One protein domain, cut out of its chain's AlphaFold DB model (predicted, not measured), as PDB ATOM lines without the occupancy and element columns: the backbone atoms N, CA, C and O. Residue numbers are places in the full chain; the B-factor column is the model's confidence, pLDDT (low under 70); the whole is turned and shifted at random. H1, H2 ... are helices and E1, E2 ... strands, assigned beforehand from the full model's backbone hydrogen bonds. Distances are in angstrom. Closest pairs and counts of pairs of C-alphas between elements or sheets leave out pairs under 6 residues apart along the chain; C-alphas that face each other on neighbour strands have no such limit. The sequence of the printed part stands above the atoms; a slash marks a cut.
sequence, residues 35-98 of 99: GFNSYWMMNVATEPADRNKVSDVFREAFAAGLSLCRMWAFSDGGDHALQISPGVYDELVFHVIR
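Overview. This is residues 35 to 98 of the 99 residues of the protein "mannan endo-1,4-beta-mannosidase 5-like" of Punica granatum (UniProt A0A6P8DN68). A small sheet of two parallel strands, E1 and E2, and the longest helix, H2, which runs back beside it, make one end of an elongated domain; the short helix H1 lies near the middle with H3 packed on it, and E3 with a small turn folding back on it makes the far end. The 64 printed residues hold three named helices and three named strands, in the order E1, H1, H2, E2, E3, H3, a mixed class. The whole is only just compact, close to loose, with a radius of gyration of the C-alphas of 12.7 A and spans of 39 by 23 by 17 A.

Along the chain. E1, residues 35 to 38, is 10.0 A long and begins at C-alpha 35, (289.867, 253.078, 249.739). E2, residues 68 to 71, is 9.8 A long. H2, residues 51 to 63, is 19.3 A long. H1, residues 41 to 46, and H3, residues 91 to 96, are each 8.8 A long; H3 ends at C-alpha 96, (288.470, 262.989, 267.474). E3, residues 83 to 85, is 5.5 A long.

Arrangement. E1 and E2 are parallel neighbours at 20 degrees, with N 38 and O 70 at 2.8 A, within hydrogen-bond range. E1, H1, H2 and E2 form a strand-helix-strand unit, two parallel strands joined through helices, with a right-handed crossover. H2 and E2 are near each other, with 5 pairs of C-alphas within 10 A. H1 and H2, a helical hairpin, touch through residues 51 to 54 of H2 alone, closest at the C-alphas of Ala 45 and Arg 51, 4.6 A, at a shallow tilt of 30 degrees, opposite ways. H1 touches H3, closest at the C-alphas of Thr 46 and Val 93, 5.8 A, at a steep tilt of 50 degrees, opposite ways. E3 pairs with no named strand, but its residues pair antiparallel with residues 88 to 89. Every O i to N i+4 pair is within hydrogen-bond range in H1, 8 of 9 in H2 and 1 of 2 in H3.

Size, cuts and confidence. The C-alphas of Ala 63 and Pro 86, the two farthest apart, are 39.5 A apart. The printed part has no cut; the link from E2 to E3, 11 residues, is long. The mean pLDDT of the printed part is 92.0, and no printed residue is under 70.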
ATOM      1  N   GLY A  35     289.694 252.653 248.356       96.12
ATOM      2  CA  GLY A  35     289.867 253.078 249.739       96.12
ATOM      3  C   GLY A  35     290.573 252.079 250.634       96.12
ATOM      4  O   GLY A  35     291.036 251.031 250.193       96.12
ATOM      5  N   PHE A  36     290.632 252.422 251.916       95.75
ATOM      6  CA  PHE A  36     291.290 251.635 252.955       95.75
ATOM      7  C   PHE A  36     290.420 251.509 254.210       95.75
ATOM      8  O   PHE A  36     289.421 252.211 254.380       95.75
ATOM      9  N   ASN A  37     290.801 250.585 255.091       96.00
ATOM     10  CA  ASN A  37     290.166 250.393 256.392       96.00
ATOM     11  C   ASN A  37     291.111 250.873 257.498       96.00
ATOM     12  O   ASN A  37     292.284 250.506 257.497       96.00
ATOM     13  N   SER A  38     290.593 251.637 258.457       92.94
ATOM     14  CA  SER A  38     291.352 252.177 259.588       92.94
ATOM     15  C   SER A  38     290.526 252.113 260.875       92.94
ATOM     16  O   SER A  38     289.980 253.100 261.360       92.94
ATOM     17  N   TYR A  39     290.381 250.907 261.424       89.88
ATOM     18  CA  TYR A  39     289.610 250.665 262.653       89.88
ATOM     19  C   TYR A  39     290.269 251.269 263.906       89.88
ATOM     20  O   TYR A  39     289.590 251.573 264.877       89.88
ATOM     21  N   TRP A  40     291.588 251.454 263.876       88.56
ATOM     22  CA  TRP A  40     292.411 251.921 264.995       88.56
ATOM     23  C   TRP A  40     292.476 253.450 265.113       88.56
ATOM     24  O   TRP A  40     292.970 253.973 266.109       88.56
ATOM     25  N   MET A  41     292.006 254.176 264.094       90.75
ATOM     26  CA  MET A  41     292.241 255.613 263.936       90.75
ATOM     27  C   MET A  41     291.654 256.442 265.078       90.75
ATOM     28  O   MET A  41     292.303 257.373 265.537       90.75
ATOM     29  N   MET A  42     290.469 256.065 265.568       90.06
ATOM     30  CA  MET A  42     289.822 256.725 266.703       90.06
ATOM     31  C   MET A  42     290.685 256.626 267.968       90.06
ATOM     32  O   MET A  42     290.982 257.647 268.577       90.06
ATOM     33  N   ASN A  43     291.164 255.426 268.306       88.75
ATOM     34  CA  ASN A  43     291.991 255.194 269.495       88.75
ATOM     35  C   ASN A  43     293.372 255.854 269.391       88.75
ATOM     36  O   ASN A  43     293.943 256.271 270.385       88.75
ATOM     37  N   VAL A  44     293.944 255.960 268.192       90.75
ATOM     38  CA  VAL A  44     295.212 256.686 268.011       90.75
ATOM     39  C   VAL A  44     294.997 258.195 268.139       90.75
ATOM     40  O   VAL A  44     295.846 258.907 268.668       90.75
ATOM     41  N   ALA A  45     293.848 258.697 267.688       90.81
ATOM     42  CA  ALA A  45     293.535 260.116 267.727       90.81
ATOM     43  C   ALA A  45     293.213 260.637 269.140       90.81
ATOM     44  O   ALA A  45     293.353 261.838 269.391       90.81
ATOM     45  N   THR A  46     292.810 259.773 270.079       90.38
ATOM     46  CA  THR A  46     292.596 260.184 271.477       90.38
ATOM     47  C   THR A  46     293.888 260.683 272.109       90.38
ATOM     48  O   THR A  46     293.844 261.679 272.834       90.38
ATOM     49  N   GLU A  47     295.034 260.097 271.744       91.12
ATOM     50  CA  GLU A  47     296.331 260.481 272.291       91.12
ATOM     51  C   GLU A  47     296.950 261.699 271.588       91.12
ATOM     52  O   GLU A  47     297.319 261.621 270.413       91.12
ATOM     53  N   PRO A  48     297.137 262.844 272.283       89.62
ATOM     54  CA  PRO A  48     297.615 264.077 271.653       89.62
ATOM     55  C   PRO A  48     298.956 263.938 270.926       89.62
ATOM     56  O   PRO A  48     299.155 264.583 269.899       89.62
ATOM     57  N   ALA A  49     299.855 263.097 271.446       93.31
ATOM     58  CA  ALA A  49     301.170 262.845 270.859       93.31
ATOM     59  C   ALA A  49     301.105 262.080 269.526       93.31
ATOM     60  O   ALA A  49     302.045 262.154 268.740       93.31
ATOM     61  N   ASP A  50     300.000 261.379 269.276       92.94
ATOM     62  CA  ASP A  50     299.829 260.464 268.152       92.94
ATOM     63  C   ASP A  50     298.828 260.968 267.103       92.94
ATOM     64  O   ASP A  50     298.750 260.420 266.001       92.94
ATOM     65  N   ARG A  51     298.101 262.056 267.390       90.00
ATOM     66  CA  ARG A  51     297.114 262.663 266.478       90.00
ATOM     67  C   ARG A  51     297.662 262.990 265.093       90.00
ATOM     68  O   ARG A  51     296.915 262.946 264.121       90.00
ATOM     69  N   ASN A  52     298.946 263.314 264.969       93.81
ATOM     70  CA  ASN A  52     299.558 263.598 263.671       93.81
ATOM     71  C   ASN A  52     299.544 262.381 262.731       93.81
ATOM     72  O   ASN A  52     299.383 262.567 261.528       93.81
ATOM     73  N   LYS A  53     299.605 261.154 263.271       93.94
ATOM     74  CA  LYS A  53     299.558 259.906 262.489       93.94
ATOM     75  C   LYS A  53     298.279 259.804 261.651       93.94
ATOM     76  O   LYS A  53     298.310 259.280 260.543       93.94
ATOM     77  N   VAL A  54     297.167 260.338 262.158       93.06
ATOM     78  CA  VAL A  54     295.870 260.396 261.461       93.06
ATOM     79  C   VAL A  54     295.993 261.218 260.175       93.06
ATOM     80  O   VAL A  54     295.624 260.759 259.095       93.06
ATOM     81  N   SER A  55     296.562 262.422 260.283       93.62
ATOM     82  CA  SER A  55     296.789 263.317 259.145       93.62
ATOM     83  C   SER A  55     297.798 262.747 258.154       93.62
ATOM     84  O   SER A  55     297.628 262.913 256.948       93.62
ATOM     85  N   ASP A  56     298.838 262.075 258.643       95.75
ATOM     86  CA  ASP A  56     299.869 261.480 257.794       95.75
ATOM     87  C   ASP A  56     299.302 260.322 256.963       95.75
ATOM     88  O   ASP A  56     299.473 260.313 255.745       95.75
ATOM     89  N   VAL A  57     298.488 259.444 257.563       95.62
ATOM     90  CA  VAL A  57     297.781 258.391 256.814       95.62
ATOM     91  C   VAL A  57     296.835 258.970 255.765       95.62
ATOM     92  O   VAL A  57     296.783 258.455 254.650       95.62
ATOM     93  N   PHE A  58     296.114 260.057 256.058       95.06
ATOM     94  CA  PHE A  58     295.280 260.700 255.038       95.06
ATOM     95  C   PHE A  58     296.101 261.302 253.893       95.06
ATOM     96  O   PHE A  58     295.692 261.195 252.736       95.06
ATOM     97  N   ARG A  59     297.266 261.897 254.181       96.88
ATOM     98  CA  ARG A  59     298.178 262.408 253.144       96.88
ATOM     99  C   ARG A  59     298.712 261.288 252.262       96.88
ATOM    100  O   ARG A  59     298.717 261.433 251.043       96.88
ATOM    101  N   GLU A  60     299.130 260.179 252.862       97.44
ATOM    102  CA  GLU A  60     299.618 259.004 252.139       97.44
ATOM    103  C   GLU A  60     298.515 258.369 251.286       97.44
ATOM    104  O   GLU A  60     298.729 258.092 250.108       97.44
ATOM    105  N   ALA A  61     297.311 258.211 251.843       96.25
ATOM    106  CA  ALA A  61     296.152 257.692 251.124       96.25
ATOM    107  C   ALA A  61     295.790 258.573 249.920       96.25
ATOM    108  O   ALA A  61     295.581 258.060 248.819       96.25
ATOM    109  N   PHE A  62     295.784 259.896 250.104       95.81
ATOM    110  CA  PHE A  62     295.554 260.849 249.021       95.81
ATOM    111  C   PHE A  62     296.637 260.748 247.938       95.81
ATOM    112  O   PHE A  62     296.314 260.659 246.754       95.81
ATOM    113  N   ALA A  63     297.915 260.693 248.327       97.69
ATOM    114  CA  ALA A  63     299.031 260.533 247.393       97.69
ATOM    115  C   ALA A  63     298.974 259.202 246.618       97.69
ATOM    116  O   ALA A  63     299.404 259.140 245.468       97.69
ATOM    117  N   ALA A  64     298.406 258.154 247.221       97.12
ATOM    118  CA  ALA A  64     298.168 256.856 246.593       97.12
ATOM    119  C   ALA A  64     296.880 256.795 245.741       97.12
ATOM    120  O   ALA A  64     296.580 255.750 245.162       97.12
ATOM    121  N   GLY A  65     296.107 257.883 245.651       95.81
ATOM    122  CA  GLY A  65     294.861 257.933 244.878       95.81
ATOM    123  C   GLY A  65     293.678 257.213 245.537       95.81
ATOM    124  O   GLY A  65     292.743 256.801 244.844       95.81
ATOM    125  N   LEU A  66     293.711 257.032 246.860       96.81
ATOM    126  CA  LEU A  66     292.580 256.521 247.632       96.81
ATOM    127  C   LEU A  66     291.606 257.664 247.946       96.81
ATOM    128  O   LEU A  66     292.008 258.741 248.381       96.81
ATOM    129  N   SER A  67     290.315 257.417 247.745       92.75
ATOM    130  CA  SER A  67     289.224 258.384 247.905       92.75
ATOM    131  C   SER A  67     288.286 258.071 249.074       92.75
ATOM    132  O   SER A  67     287.403 258.873 249.374       92.75
ATOM    133  N   LEU A  68     288.455 256.921 249.741       95.25
ATOM    134  CA  LEU A  68     287.600 256.501 250.852       95.25
ATOM    135  C   LEU A  68     288.396 255.904 252.021       95.25
ATOM    136  O   LEU A  68     289.294 255.085 251.834       95.25
ATOM    137  N   CYS A  69     287.994 256.256 253.242       94.94
ATOM    138  CA  CYS A  69     288.412 255.598 254.476       94.94
ATOM    139  C   CYS A  69     287.185 254.998 255.168       94.94
ATOM    140  O   CYS A  69     286.206 255.697 255.425       94.94
ATOM    141  N   ARG A  70     287.240 253.703 255.492       95.69
ATOM    142  CA  ARG A  70     286.279 253.053 256.385       95.69
ATOM    143  C   ARG A  70     286.885 252.955 257.784       95.69
ATOM    144  O   ARG A  70     287.898 252.285 257.966       95.69
ATOM    145  N   MET A  71     286.229 253.549 258.774       92.81
ATOM    146  CA  MET A  71     286.653 253.532 260.179       92.81
ATOM    147  C   MET A  71     285.519 253.084 261.104       92.81
ATOM    148  O   MET A  71     284.366 252.972 260.682       92.81
ATOM    149  N   TRP A  72     285.850 252.807 262.365       91.19
ATOM    150  CA  TRP A  72     284.852 252.625 263.414       91.19
ATOM    151  C   TRP A  72     284.457 253.974 264.005       91.19
ATOM    152  O   TRP A  72     285.311 254.810 264.286       91.19
ATOM    153  N   ALA A  73     283.155 254.153 264.201       90.50
ATOM    154  CA  ALA A  73     282.563 255.271 264.931       90.50
ATOM    155  C   ALA A  73     281.895 254.769 266.226       90.50
ATOM    156  O   ALA A  73     280.832 255.243 266.616       90.50
ATOM    157  N   PHE A  74     282.477 253.732 266.835       89.62
ATOM    158  CA  PHE A  74     282.019 253.120 268.080       89.62
ATOM    159  C   PHE A  74     283.204 252.515 268.841       89.62
ATOM    160  O   PHE A  74     284.179 252.072 268.236       89.62
ATOM    161  N   SER A  75     283.095 252.498 270.166       89.00
ATOM    162  CA  SER A  75     283.929 251.739 271.103       89.00
ATOM    163  C   SER A  75     283.171 251.742 272.430       89.00
ATOM    164  O   SER A  75     282.967 252.813 273.005       89.00
ATOM    165  N   ASP A  76     282.675 250.580 272.853       88.00
ATOM    166  CA  ASP A  76     281.732 250.453 273.969       88.00
ATOM    167  C   ASP A  76     282.403 249.777 275.163       88.00
ATOM    168  O   ASP A  76     282.726 248.588 275.106       88.00
ATOM    169  N   GLY A  77     282.556 250.522 276.259       76.31
ATOM    170  CA  GLY A  77     283.255 250.053 277.455       76.31
ATOM    171  C   GLY A  77     284.748 249.754 277.227       76.31
ATOM    172  O   GLY A  77     285.214 249.523 276.117       76.31
ATOM    173  N   GLY A  78     285.533 249.755 278.305       83.38
ATOM    174  CA  GLY A  78     286.979 249.508 278.232       83.38
ATOM    175  C   GLY A  78     287.821 250.769 278.012       83.38
ATOM    176  O   GLY A  78     287.376 251.880 278.293       83.38
ATOM    177  N   ASP A  79     289.068 250.567 277.586       78.62
ATOM    178  CA  ASP A  79     290.045 251.643 277.385       78.62
ATOM    179  C   ASP A  79     289.702 252.470 276.135       78.62
ATOM    180  O   ASP A  79     289.308 251.911 275.107       78.62
ATOM    181  N   HIS A  80     289.801 253.797 276.246       83.19
ATOM    182  CA  HIS A  80     289.401 254.765 275.207       83.19
ATOM    183  C   HIS A  80     287.993 254.519 274.624       83.19
ATOM    184  O   HIS A  80     287.770 254.619 273.414       83.19
ATOM    185  N   ALA A  81     287.028 254.176 275.480       91.44
ATOM    186  CA  ALA A  81     285.643 253.974 275.067       91.44
ATOM    187  C   ALA A  81     285.012 255.280 274.553       91.44
ATOM    188  O   ALA A  81     285.012 256.296 275.244       91.44
ATOM    189  N   LEU A  82     284.403 255.233 273.363       93.38
ATOM    190  CA  LEU A  82     283.557 256.321 272.870       93.38
ATOM    191  C   LEU A  82     282.274 256.398 273.698       93.38
ATOM    192  O   LEU A  82     281.850 257.482 274.085       93.38
ATOM    193  N   GLN A  83     281.665 255.247 273.977       95.69
ATOM    194  CA  GLN A  83     280.499 255.118 274.839       95.69
ATOM    195  C   GLN A  83     280.922 254.417 276.134       95.69
ATOM    196  O   GLN A  83     281.178 253.212 276.168       95.69
ATOM    197  N   ILE A  84     280.995 255.190 277.216       94.44
ATOM    198  CA  ILE A  84     281.457 254.734 278.535       94.44
ATOM    199  C   ILE A  84     280.402 253.822 279.183       94.44
ATOM    200  O   ILE A  84     280.721 252.832 279.839       94.44
ATOM    201  N   SER A  85     279.125 254.159 278.992       95.25
ATOM    202  CA  SER A  85     277.949 253.376 279.396       95.25
ATOM    203  C   SER A  85     276.769 253.731 278.475       95.25
ATOM    204  O   SER A  85     276.881 254.718 277.748       95.25
ATOM    205  N   PRO A  86     275.652 252.974 278.454       95.25
ATOM    206  CA  PRO A  86     274.565 253.216 277.502       95.25
ATOM    207  C   PRO A  86     274.078 254.674 277.495       95.25
ATOM    208  O   PRO A  86     273.552 255.165 278.494       95.25
ATOM    209  N   GLY A  87     274.259 255.363 276.364       94.06
ATOM    210  CA  GLY A  87     273.874 256.767 276.178       94.06
ATOM    211  C   GLY A  87     274.804 257.810 276.815       94.06
ATOM    212  O   GLY A  87     274.490 258.999 276.762       94.06
ATOM    213  N   VAL A  88     275.934 257.403 277.401       94.75
ATOM    214  CA  VAL A  88     276.942 258.293 277.995       94.75
ATOM    215  C   VAL A  88     278.239 258.183 277.202       94.75
ATOM    216  O   VAL A  88     278.860 257.118 277.164       94.75
ATOM    217  N   TYR A  89     278.655 259.294 276.598       94.19
ATOM    218  CA  TYR A  89     279.799 259.355 275.691       94.19
ATOM    219  C   TYR A  89     280.978 260.115 276.298       94.19
ATOM    220  O   TYR A  89     280.788 261.055 277.070       94.19
ATOM    221  N   ASP A  90     282.192 259.711 275.931       93.25
ATOM    222  CA  ASP A  90     283.405 260.473 276.218       93.25
ATOM    223  C   ASP A  90     283.580 261.578 275.166       93.25
ATOM    224  O   ASP A  90     283.857 261.306 273.998       93.25
ATOM    225  N   GLU A  91     283.432 262.837 275.576       92.31
ATOM    226  CA  GLU A  91     283.539 264.005 274.691       92.31
ATOM    227  C   GLU A  91     284.933 264.194 274.072       92.31
ATOM    228  O   GLU A  91     285.052 264.771 272.984       92.31
ATOM    229  N   LEU A  92     285.997 263.714 274.728       89.88
ATOM    230  CA  LEU A  92     287.348 263.754 274.165       89.88
ATOM    231  C   LEU A  92     287.471 262.761 273.010       89.88
ATOM    232  O   LEU A  92     288.024 263.109 271.966       89.88
ATOM    233  N   VAL A  93     286.918 261.556 273.168       90.00
ATOM    234  CA  VAL A  93     286.867 260.542 272.102       90.00
ATOM    235  C   VAL A  93     285.897 260.973 270.995       90.00
ATOM    236  O   VAL A  93     286.167 260.799 269.807       90.00
ATOM    237  N   PHE A  94     284.790 261.621 271.354       90.88
ATOM    238  CA  PHE A  94     283.820 262.138 270.393       90.88
ATOM    239  C   PHE A  94     284.419 263.240 269.506       90.88
ATOM    240  O   PHE A  94     284.199 263.264 268.294       90.88
ATOM    241  N   HIS A  95     285.240 264.125 270.079       90.56
ATOM    242  CA  HIS A  95     285.913 265.183 269.322       90.56
ATOM    243  C   HIS A  95     286.841 264.656 268.229       90.56
ATOM    244  O   HIS A  95     286.989 265.317 267.202       90.56
ATOM    245  N   VAL A  96     287.469 263.495 268.424       87.44
ATOM    246  CA  VAL A  96     288.470 262.989 267.474       87.44
ATOM    247  C   VAL A  96     287.865 262.298 266.252       87.44
ATOM    248  O   VAL A  96     288.561 262.110 265.260       87.44
ATOM    249  N   ILE A  97     286.574 261.954 266.297       86.31
ATOM    250  CA  ILE A  97     285.819 261.402 265.156       86.31
ATOM    251  C   ILE A  97     284.923 262.434 264.469       86.31
ATOM    252  O   ILE A  97     284.217 262.109 263.513       86.31
ATOM    253  N   ARG A  98     284.928 263.678 264.952       83.12
ATOM    254  CA  ARG A  98     284.205 264.773 264.320       83.12
ATOM    255  C   ARG A  98     284.947 265.198 263.051       83.12
ATOM    256  O   ARG A  98     286.097 265.625 263.127       83.12
TER     257      ARG A  98